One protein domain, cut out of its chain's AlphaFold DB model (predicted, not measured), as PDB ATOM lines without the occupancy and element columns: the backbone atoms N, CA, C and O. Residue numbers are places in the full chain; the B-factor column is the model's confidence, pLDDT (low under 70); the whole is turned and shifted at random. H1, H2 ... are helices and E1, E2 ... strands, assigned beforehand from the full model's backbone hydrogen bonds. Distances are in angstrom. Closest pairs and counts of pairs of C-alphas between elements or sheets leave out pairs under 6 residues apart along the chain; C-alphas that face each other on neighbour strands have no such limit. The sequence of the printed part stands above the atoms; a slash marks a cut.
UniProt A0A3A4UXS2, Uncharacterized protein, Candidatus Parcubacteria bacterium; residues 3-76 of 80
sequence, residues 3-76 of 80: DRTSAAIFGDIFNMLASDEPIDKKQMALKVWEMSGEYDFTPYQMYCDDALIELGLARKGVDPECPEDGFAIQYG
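What this domain is: This is residues 3 to 76 of the 80 residues of an uncharacterized protein of Candidatus Parcubacteria bacterium (UniProt A0A3A4UXS2). The model is a flat, loose row of parts: two helices side by side, H1 and H2, make one end, a two-stranded hairpin, E1 and E2, makes the other, and the short helices H3 and H4 lie between them. H4 packs by the end of the hairpin where E1 begins, and residues 18 to 24, the link from H1 to H2, stick out. The printed part has 74 residues with four named helices and then two named strands, in the order H1, H2, H3, H4, E1, E2; the sheet's order is E1 - E2, antiparallel, and the class is mostly helix. The whole is loose, with a radius of gyration of the C-alphas of 14.6 A, and the C-alphas span 47 by 29 by 15 A.

Where its parts are: H1 is residues 3 to 17, 21.3 A from first to last C-alpha, beginning at C-alpha 3 (20.794, 25.274, -8.267). H2 is residues 25 to 38, 20.4 A long. H3 is residues 43 to 46, 5.1 A, and H4 is residues 49 to 55, 9.9 A. E1 is residues 58 to 62, beginning at C-alpha 58 (9.433, 5.512, 6.866), and E2 is residues 71 to 75, ending at C-alpha 75 (13.718, 6.009, 7.877); each is 12.7 A long.

How they stand to each other: H1 and H2 are close but not clearly touching, opposite ways at a shallow tilt of 29 degrees; their closest C-alphas, of Ile 13 and Val 32, are 7.7 A apart. H2 and H4 are close but not clearly touching, opposite ways at a steep tilt of 46 degrees, with the C-alphas of Lys 26 and Leu 55 closest at 6.0 A. H2 and H3 are only just apart, closest 8.3 A. H3 and H4 are close but not clearly touching, the closest C-alphas being those of Pro 43 and Asp 49, 6.9 A. The closest C-alphas of H4 and E1 are those of Leu 52 and Ala 58, 5.1 A. E1 and E2 form a hairpin, antiparallel, with directions at 142 degrees; N 59 and O 74, 2.9 A, and N 72 and O 61, 2.8 A, are within hydrogen-bond range. H1 is apart from E1 and E2, and so is H2. Every O i to N i+4 pair is within hydrogen-bond range in H4, against 10 of 11 in H1 and 8 of 10 in H2; H3 is too short for such a pair, and its 1 O i to N i+3 pair is within range.

The domain as a whole: The C-alphas of Asp 20 and Glu 68, the two farthest apart, are 48.8 A apart. The printed part has no cut, and none of its links is long. Its mean pLDDT is 80.7, and residue 3 is under 70.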
ATOM      1  N   ASP A   3      21.441  25.369  -6.948       65.88
ATOM      2  CA  ASP A   3      20.794  25.274  -8.267       65.88
ATOM      3  C   ASP A   3      21.214  24.082  -9.130       65.88
ATOM      4  O   ASP A   3      20.486  23.722 -10.046       65.88
ATOM      5  N   ARG A   4      22.376  23.456  -8.895       70.19
ATOM      6  CA  ARG A   4      22.847  22.353  -9.762       70.19
ATOM      7  C   ARG A   4      22.353  20.985  -9.304       70.19
ATOM      8  O   ARG A   4      21.936  20.190 -10.133       70.19
ATOM      9  N   THR A   5      22.373  20.740  -7.996       76.56
ATOM     10  CA  THR A   5      21.925  19.475  -7.396       76.56
ATOM     11  C   THR A   5      20.418  19.292  -7.556       76.56
ATOM     12  O   THR A   5      19.964  18.248  -8.006       76.56
ATOM     13  N   SER A   6      19.640  20.340  -7.275       77.94
ATOM     14  CA  SER A   6      18.186  20.324  -7.471       77.94
ATOM     15  C   SER A   6      17.804  20.157  -8.946       77.94
ATOM     16  O   SER A   6      16.923  19.362  -9.261       77.94
ATOM     17  N   ALA A   7      18.500  20.840  -9.863       81.06
ATOM     18  CA  ALA A   7      18.277  20.677 -11.299       81.06
ATOM     19  C   ALA A   7      18.579  19.251 -11.795       81.06
ATOM     20  O   ALA A   7      17.841  18.750 -12.643       81.06
ATOM     21  N   ALA A   8      19.616  18.595 -11.261       81.38
ATOM     22  CA  ALA A   8      19.927  17.201 -11.585       81.38
ATOM     23  C   ALA A   8      18.788  16.256 -11.162       81.38
ATOM     24  O   ALA A   8      18.286  15.513 -12.000       81.38
ATOM     25  N   ILE A   9      18.287  16.394  -9.927       82.69
ATOM     26  CA  ILE A   9      17.158  15.597  -9.412       82.69
ATOM     27  C   ILE A   9      15.929  15.714 -10.313       82.69
ATOM     28  O   ILE A   9      15.321  14.708 -10.675       82.69
ATOM     29  N   PHE A  10      15.551  16.936 -10.697       82.38
ATOM     30  CA  PHE A  10      14.409  17.119 -11.594       82.38
ATOM     31  C   PHE A  10      14.652  16.487 -12.967       82.38
ATOM     32  O   PHE A  10      13.729  15.891 -13.521       82.38
ATOM     33  N   GLY A  11      15.876  16.576 -13.496       85.69
ATOM     34  CA  GLY A  11      16.264  15.903 -14.735       85.69
ATOM     35  C   GLY A  11      16.022  14.395 -14.675       85.69
ATOM     36  O   GLY A  11      15.394  13.836 -15.573       85.69
ATOM     37  N   ASP A  12      16.425  13.754 -13.583       84.75
ATOM     38  CA  ASP A  12      16.254  12.313 -13.416       84.75
ATOM     39  C   ASP A  12      14.798  11.902 -13.191       84.75
ATOM     40  O   ASP A  12      14.350  10.896 -13.746       84.75
ATOM     41  N   ILE A  13      14.013  12.715 -12.475       85.44
ATOM     42  CA  ILE A  13      12.560  12.516 -12.366       85.44
ATOM     43  C   ILE A  13      11.903  12.555 -13.750       85.44
ATOM     44  O   ILE A  13      11.089  11.684 -14.062       85.44
ATOM     45  N   PHE A  14      12.262  13.517 -14.605       84.94
ATOM     46  CA  PHE A  14      11.727  13.576 -15.968       84.94
ATOM     47  C   PHE A  14      12.179  12.394 -16.830       84.94
ATOM     48  O   PHE A  14      11.360  11.863 -17.579       84.94
ATOM     49  N   ASN A  15      13.426  11.936 -16.695       86.56
ATOM     50  CA  ASN A  15      13.911  10.741 -17.393       86.56
ATOM     51  C   ASN A  15      13.138   9.481 -16.973       86.56
ATOM     52  O   ASN A  15      12.773   8.674 -17.826       86.56
ATOM     53  N   MET A  16      12.834   9.334 -15.680       83.62
ATOM     54  CA  MET A  16      11.998   8.237 -15.182       83.62
ATOM     55  C   MET A  16      10.576   8.306 -15.748       83.62
ATOM     56  O   MET A  16      10.065   7.302 -16.239       83.62
ATOM     57  N   LEU A  17       9.954   9.490 -15.725       81.56
ATOM     58  CA  LEU A  17       8.605   9.711 -16.258       81.56
ATOM     59  C   LEU A  17       8.502   9.496 -17.773       81.56
ATOM     60  O   LEU A  17       7.434   9.140 -18.261       81.56
ATOM     61  N   ALA A  18       9.587   9.734 -18.510       85.75
ATOM     62  CA  ALA A  18       9.659   9.528 -19.952       85.75
ATOM     63  C   ALA A  18       9.946   8.070 -20.354       85.75
ATOM     64  O   ALA A  18       9.947   7.767 -21.546       85.75
ATOM     65  N   SER A  19      10.222   7.178 -19.395       81.19
ATOM     66  CA  SER A  19      10.453   5.762 -19.684       81.19
ATOM     67  C   SER A  19       9.157   5.041 -20.081       81.19
ATOM     68  O   SER A  19       8.078   5.370 -19.594       81.19
ATOM     69  N   ASP A  20       9.268   4.027 -20.945       75.44
ATOM     70  CA  ASP A  20       8.136   3.184 -21.368       75.44
ATOM     71  C   ASP A  20       7.696   2.171 -20.285       75.44
ATOM     72  O   ASP A  20       6.753   1.400 -20.485       75.44
ATOM     73  N   GLU A  21       8.374   2.134 -19.131       75.38
ATOM     74  CA  GLU A  21       8.038   1.230 -18.030       75.38
ATOM     75  C   GLU A  21       6.796   1.727 -17.268       75.38
ATOM     76  O   GLU A  21       6.713   2.904 -16.915       75.38
ATOM     77  N   PRO A  22       5.819   0.855 -16.948       74.25
ATOM     78  CA  PRO A  22       4.691   1.240 -16.110       74.25
ATOM     79  C   PRO A  22       5.178   1.628 -14.710       74.25
ATOM     80  O   PRO A  22       5.727   0.814 -13.968       74.25
ATOM     81  N   ILE A  23       4.947   2.888 -14.343       73.25
ATOM     82  CA  ILE A  23       5.433   3.451 -13.086       73.25
ATOM     83  C   ILE A  23       4.443   3.148 -11.958       73.25
ATOM     84  O   ILE A  23       3.387   3.772 -11.841       73.25
ATOM     85  N   ASP A  24       4.809   2.214 -11.082       83.56
ATOM     86  CA  ASP A  24       4.196   2.089  -9.761       83.56
ATOM     87  C   ASP A  24       4.700   3.232  -8.864       83.56
ATOM     88  O   ASP A  24       5.907   3.451  -8.732       83.56
ATOM     89  N   LYS A  25       3.777   3.946  -8.206       80.06
ATOM     90  CA  LYS A  25       4.085   5.030  -7.258       80.06
ATOM     91  C   LYS A  25       5.085   4.593  -6.186       80.06
ATOM     92  O   LYS A  25       5.954   5.381  -5.821       80.06
ATOM     93  N   LYS A  26       4.994   3.349  -5.704       80.50
ATOM     94  CA  LYS A  26       5.915   2.825  -4.687       80.50
ATOM     95  C   LYS A  26       7.311   2.579  -5.259       80.50
ATOM     96  O   LYS A  26       8.298   2.907  -4.609       80.50
ATOM     97  N   GLN A  27       7.402   2.055  -6.482       81.75
ATOM     98  CA  GLN A  27       8.692   1.886  -7.156       81.75
ATOM     99  C   GLN A  27       9.336   3.224  -7.511       81.75
ATOM    100  O   GLN A  27      10.542   3.379  -7.344       81.75
ATOM    101  N   MET A  28       8.544   4.207  -7.938       84.12
ATOM    102  CA  MET A  28       9.043   5.558  -8.186       84.12
ATOM    103  C   MET A  28       9.572   6.198  -6.906       84.12
ATOM    104  O   MET A  28      10.663   6.760  -6.907       84.12
ATOM    105  N   ALA A  29       8.834   6.068  -5.803       85.38
ATOM    106  CA  ALA A  29       9.267   6.571  -4.509       85.38
ATOM    107  C   ALA A  29      10.565   5.908  -4.025       85.38
ATOM    108  O   ALA A  29      11.437   6.607  -3.522       85.38
ATOM    109  N   LEU A  30      10.722   4.591  -4.217       84.44
ATOM    110  CA  LEU A  30      11.963   3.867  -3.911       84.44
ATOM    111  C   LEU A  30      13.149   4.376  -4.739       84.44
ATOM    112  O   LEU A  30      14.191   4.678  -4.169       84.44
ATOM    113  N   LYS A  31      12.982   4.532  -6.058       83.38
ATOM    114  CA  LYS A  31      14.044   5.071  -6.926       83.38
ATOM    115  C   LYS A  31      14.450   6.484  -6.491       83.38
ATOM    116  O   LYS A  31      15.629   6.761  -6.313       83.38
ATOM    117  N   VAL A  32      13.478   7.368  -6.249       85.12
ATOM    118  CA  VAL A  32      13.747   8.742  -5.779       85.12
ATOM    119  C   VAL A  32      14.404   8.747  -4.393       85.12
ATOM    120  O   VAL A  32      15.287   9.564  -4.137       85.12
ATOM    121  N   TRP A  33      14.010   7.830  -3.508       85.31
ATOM    122  CA  TRP A  33      14.625   7.655  -2.194       85.31
ATOM    123  C   TRP A  33      16.107   7.295  -2.299       85.31
ATOM    124  O   TRP A  33      16.934   7.954  -1.673       85.31
ATOM    125  N   GLU A  34      16.458   6.306  -3.120       83.56
ATOM    126  CA  GLU A  34      17.855   5.914  -3.353       83.56
ATOM    127  C   GLU A  34      18.686   7.090  -3.887       83.56
ATOM    128  O   GLU A  34      19.756   7.387  -3.353       83.56
ATOM    129  N   MET A  35      18.143   7.833  -4.853       83.56
ATOM    130  CA  MET A  35      18.795   9.015  -5.421       83.56
ATOM    131  C   MET A  35      18.997  10.140  -4.402       83.56
ATOM    132  O   MET A  35      20.017  10.824  -4.436       83.56
ATOM    133  N   SER A  36      18.057  10.347  -3.472       82.81
ATOM    134  CA  SER A  36      18.192  11.394  -2.446       82.81
ATOM    135  C   SER A  36      19.454  11.227  -1.592       82.81
ATOM    136  O   SER A  36      20.093  12.224  -1.250       82.81
ATOM    137  N   GLY A  37      19.869   9.977  -1.347       78.19
ATOM    138  CA  GLY A  37      21.118   9.657  -0.658       78.19
ATOM    139  C   GLY A  37      22.370  10.054  -1.447       78.19
ATOM    140  O   GLY A  37      23.343  10.504  -0.851       78.19
ATOM    141  N   GLU A  38      22.345   9.962  -2.781       81.38
ATOM    142  CA  GLU A  38      23.464  10.384  -3.644       81.38
ATOM    143  C   GLU A  38      23.672  11.905  -3.642       81.38
ATOM    144  O   GLU A  38      24.781  12.394  -3.865       81.38
ATOM    145  N   TYR A  39      22.606  12.657  -3.369       78.75
ATOM    146  CA  TYR A  39      22.607  14.119  -3.342       78.75
ATOM    147  C   TYR A  39      22.719  14.716  -1.936       78.75
ATOM    148  O   TYR A  39      22.562  15.929  -1.784       78.75
ATOM    149  N   ASP A  40      23.016  13.884  -0.932       79.75
ATOM    150  CA  ASP A  40      23.206  14.284   0.469       79.75
ATOM    151  C   ASP A  40      21.951  14.947   1.081       79.75
ATOM    152  O   ASP A  40      22.027  15.762   2.005       79.75
ATOM    153  N   PHE A  41      20.768  14.608   0.550       79.94
ATOM    154  CA  PHE A  41      19.493  15.034   1.112       79.94
ATOM    155  C   PHE A  41      19.045  14.046   2.175       79.94
ATOM    156  O   PHE A  41      18.739  12.886   1.903       79.94
ATOM    157  N   THR A  42      18.942  14.533   3.406       80.19
ATOM    158  CA  THR A  42      18.314  13.762   4.475       80.19
ATOM    159  C   THR A  42      16.790  13.913   4.407       80.19
ATOM    160  O   THR A  42      16.293  15.000   4.098       80.19
ATOM    161  N   PRO A  43      16.014  12.869   4.744       79.44
ATOM    162  CA  PRO A  43      14.550  12.938   4.803       79.44
ATOM    163  C   PRO A  43      14.020  14.111   5.637       79.44
ATOM    164  O   PRO A  43      13.109  14.820   5.214       79.44
ATOM    165  N   TYR A  44      14.694  14.398   6.753       74.62
ATOM    166  CA  TYR A  44      14.410  15.544   7.612       74.62
ATOM    167  C   TYR A  44      14.501  16.892   6.871       74.62
ATOM    168  O   TYR A  44      13.660  17.766   7.057       74.62
ATOM    169  N   GLN A  45      15.492  17.067   5.990       77.81
ATOM    170  CA  GLN A  45      15.639  18.284   5.179       77.81
ATOM    171  C   GLN A  45      14.586  18.398   4.070       77.81
ATOM    172  O   GLN A  45      14.356  19.494   3.559       77.81
ATOM    173  N   MET A  46      13.966  17.281   3.686       80.62
ATOM    174  CA  MET A  46      12.960  17.224   2.627       80.62
ATOM    175  C   MET A  46      11.533  17.472   3.138       80.62
ATOM    176  O   MET A  46      10.641  17.677   2.316       80.62
ATOM    177  N   TYR A  47      11.310  17.486   4.461       83.12
ATOM    178  CA  TYR A  47       9.992  17.680   5.086       83.12
ATOM    179  C   TYR A  47       8.910  16.742   4.517       83.12
ATOM    180  O   TYR A  47       7.764  17.145   4.316       83.12
ATOM    181  N   CYS A  48       9.279  15.496   4.210       85.69
ATOM    182  CA  CYS A  48       8.418  14.539   3.511       85.69
ATOM    183  C   CYS A  48       8.012  13.327   4.363       85.69
ATOM    184  O   CYS A  48       7.532  12.334   3.820       85.69
ATOM    185  N   ASP A  49       8.151  13.414   5.688       85.62
ATOM    186  CA  ASP A  49       7.943  12.305   6.629       85.62
ATOM    187  C   ASP A  49       6.588  11.607   6.458       85.62
ATOM    188  O   ASP A  49       6.538  10.383   6.339       85.62
ATOM    189  N   ASP A  50       5.491  12.366   6.378       84.25
ATOM    190  CA  ASP A  50       4.146  11.801   6.210       84.25
ATOM    191  C   ASP A  50       4.009  11.039   4.883       84.25
ATOM    192  O   ASP A  50       3.493   9.920   4.853       84.25
ATOM    193  N   ALA A  51       4.549  11.592   3.793       86.69
ATOM    194  CA  ALA A  51       4.535  10.937   2.487       86.69
ATOM    195  C   ALA A  51       5.381   9.654   2.492       86.69
ATOM    196  O   ALA A  51       4.972   8.630   1.942       86.69
ATOM    197  N   LEU A  52       6.544   9.676   3.148       86.31
ATOM    198  CA  LEU A  52       7.399   8.498   3.290       86.31
ATOM    199  C   LEU A  52       6.720   7.400   4.112       86.31
ATOM    200  O   LEU A  52       6.855   6.223   3.773       86.31
ATOM    201  N   ILE A  53       5.962   7.760   5.151       86.62
ATOM    202  CA  ILE A  53       5.166   6.805   5.932       86.62
ATOM    203  C   ILE A  53       4.085   6.159   5.060       86.62
ATOM    204  O   ILE A  53       3.967   4.932   5.053       86.62
ATOM    205  N   GLU A  54       3.332   6.948   4.290       86.38
ATOM    206  CA  GLU A  54       2.297   6.433   3.379       86.38
ATOM    207  C   GLU A  54       2.868   5.484   2.314       86.38
ATOM    208  O   GLU A  54       2.243   4.480   1.961       86.38
ATOM    209  N   LEU A  55       4.079   5.768   1.831       84.50
ATOM    210  CA  LEU A  55       4.783   4.964   0.826       84.50
ATOM    211  C   LEU A  55       5.507   3.743   1.423       84.50
ATOM    212  O   LEU A  55       6.001   2.888   0.679       84.50
ATOM    213  N   GLY A  56       5.553   3.621   2.754       84.12
ATOM    214  CA  GLY A  56       6.253   2.548   3.465       84.12
ATOM    215  C   GLY A  56       7.783   2.670   3.437       84.12
ATOM    216  O   GLY A  56       8.476   1.658   3.572       84.12
ATOM    217  N   LEU A  57       8.288   3.889   3.234       84.75
ATOM    218  CA  LEU A  57       9.705   4.280   3.255       84.75
ATOM    219  C   LEU A  57      10.137   4.899   4.591       84.75
ATOM    220  O   LEU A  57      11.318   5.165   4.807       84.75
ATOM    221  N   ALA A  58       9.186   5.139   5.486       87.06
ATOM    222  CA  ALA A  58       9.433   5.512   6.866       87.06
ATOM    223  C   ALA A  58       8.360   4.897   7.770       87.06
ATOM    224  O   ALA A  58       7.294   4.474   7.316       87.06
ATOM    225  N   ARG A  59       8.629   4.846   9.073       87.31
ATOM    226  CA  ARG A  59       7.650   4.422  10.078       87.31
ATOM    227  C   ARG A  59       7.824   5.197  11.373       87.31
ATOM    228  O   ARG A  59       8.939   5.550  11.746       87.31
ATOM    229  N   LYS A  60       6.722   5.391  12.095       84.00
ATOM    230  CA  LYS A  60       6.771   5.855  13.485       84.00
ATOM    231  C   LYS A  60       7.259   4.697  14.354       84.00
ATOM    232  O   LYS A  60       6.632   3.639  14.382       84.00
ATOM    233  N   GLY A  61       8.390   4.885  15.013       79.69
ATOM    234  CA  GLY A  61       8.954   3.976  16.002       79.69
ATOM    235  C   GLY A  61       9.228   4.715  17.304       79.69
ATOM    236  O   GLY A  61       8.893   5.884  17.435       79.69
ATOM    237  N   VAL A  62       9.829   4.030  18.266       77.44
ATOM    238  CA  VAL A  62      10.421   4.666  19.449       77.44
ATOM    239  C   VAL A  62      11.923   4.724  19.207       77.44
ATOM    240  O   VAL A  62      12.479   3.771  18.650       77.44
ATOM    241  N   ASP A  63      12.555   5.839  19.558       73.38
ATOM    242  CA  ASP A  63      14.011   5.936  19.527       73.38
ATOM    243  C   ASP A  63      14.590   5.065  20.656       73.38
ATOM    244  O   ASP A  63      14.254   5.294  21.821       73.38
ATOM    245  N   PRO A  64      15.406   4.036  20.363       70.62
ATOM    246  CA  PRO A  64      16.020   3.224  21.408       70.62
ATOM    247  C   PRO A  64      17.043   3.999  22.254       70.62
ATOM    248  O   PRO A  64      17.341   3.551  23.362       70.62
ATOM    249  N   GLU A  65      17.577   5.121  21.761       76.00
ATOM    250  CA  GLU A  65      18.533   5.963  22.489       76.00
ATOM    251  C   GLU A  65      17.837   6.991  23.399       76.00
ATOM    252  O   GLU A  65      18.380   7.316  24.452       76.00
ATOM    253  N   CYS A  66      16.618   7.422  23.045       72.06
ATOM    254  CA  CYS A  66      15.788   8.359  23.822       72.06
ATOM    255  C   CYS A  66      14.312   7.902  23.901       72.06
ATOM    256  O   CYS A  66      13.422   8.541  23.328       72.06
ATOM    257  N   PRO A  67      14.004   6.794  24.600       73.19
ATOM    258  CA  PRO A  67      12.645   6.250  24.660       73.19
ATOM    259  C   PRO A  67      11.636   7.163  25.383       73.19
ATOM    260  O   PRO A  67      10.429   7.043  25.158       73.19
ATOM    261  N   GLU A  68      12.100   8.069  26.244       77.88
ATOM    262  CA  GLU A  68      11.283   9.043  26.977       77.88
ATOM    263  C   GLU A  68      10.686  10.164  26.109       77.88
ATOM    264  O   GLU A  68       9.638  10.704  26.472       77.88
ATOM    265  N   ASP A  69      11.290  10.474  24.957       73.19
ATOM    266  CA  ASP A  69      10.837  11.544  24.053       73.19
ATOM    267  C   ASP A  69       9.650  11.116  23.166       73.19
ATOM    268  O   ASP A  69       9.057  11.920  22.440       73.19
ATOM    269  N   GLY A  70       9.237   9.848  23.263       71.81
ATOM    270  CA  GLY A  70       8.066   9.308  22.585       71.81
ATOM    271  C   GLY A  70       8.391   8.693  21.225       71.81
ATOM    272  O   GLY A  70       9.166   7.745  21.127       71.81
ATOM    273  N   PHE A  71       7.710   9.153  20.172       71.06
ATOM    274  CA  PHE A  71       7.824   8.558  18.840       71.06
ATOM    275  C   PHE A  71       8.879   9.273  17.989       71.06
ATOM    276  O   PHE A  71       8.802  10.484  17.802       71.06
ATOM    277  N   ALA A  72       9.788   8.503  17.393       78.38
ATOM    278  CA  ALA A  72      10.756   8.947  16.396       78.38
ATOM    279  C   ALA A  72      10.435   8.374  15.008       78.38
ATOM    280  O   ALA A  72       9.832   7.302  14.874       78.38
ATOM    281  N   ILE A  73      10.844   9.082  13.955       80.50
ATOM    282  CA  ILE A  73      10.718   8.589  12.582       80.50
ATOM    283  C   ILE A  73      11.912   7.689  12.271       80.50
ATOM    284  O   ILE A  73      13.057   8.129  12.258       80.50
ATOM    285  N   GLN A  74      11.634   6.417  12.006       84.12
ATOM    286  CA  GLN A  74      12.619   5.472  11.501       84.12
ATOM    287  C   GLN A  74      12.536   5.462   9.975       84.12
ATOM    288  O   GLN A  74      11.527   5.033   9.406       84.12
ATOM    289  N   TYR A  75      13.592   5.950   9.330       83.44
ATOM    290  CA  TYR A  75      13.718   6.009   7.877       83.44
ATOM    291  C   TYR A  75      14.238   4.693   7.303       83.44
ATOM    292  O   TYR A  75      15.168   4.091   7.842       83.44
ATOM    293  N   GLY A  76      13.656   4.270   6.186       80.19
ATOM    294  CA  GLY A  76      14.062   3.083   5.447       80.19
ATOM    295  C   GLY A  76      12.863   2.255   4.977       80.19
ATOM    296  O   GLY A  76      11.822   2.227   5.644       80.19
TER     297      GLY A  76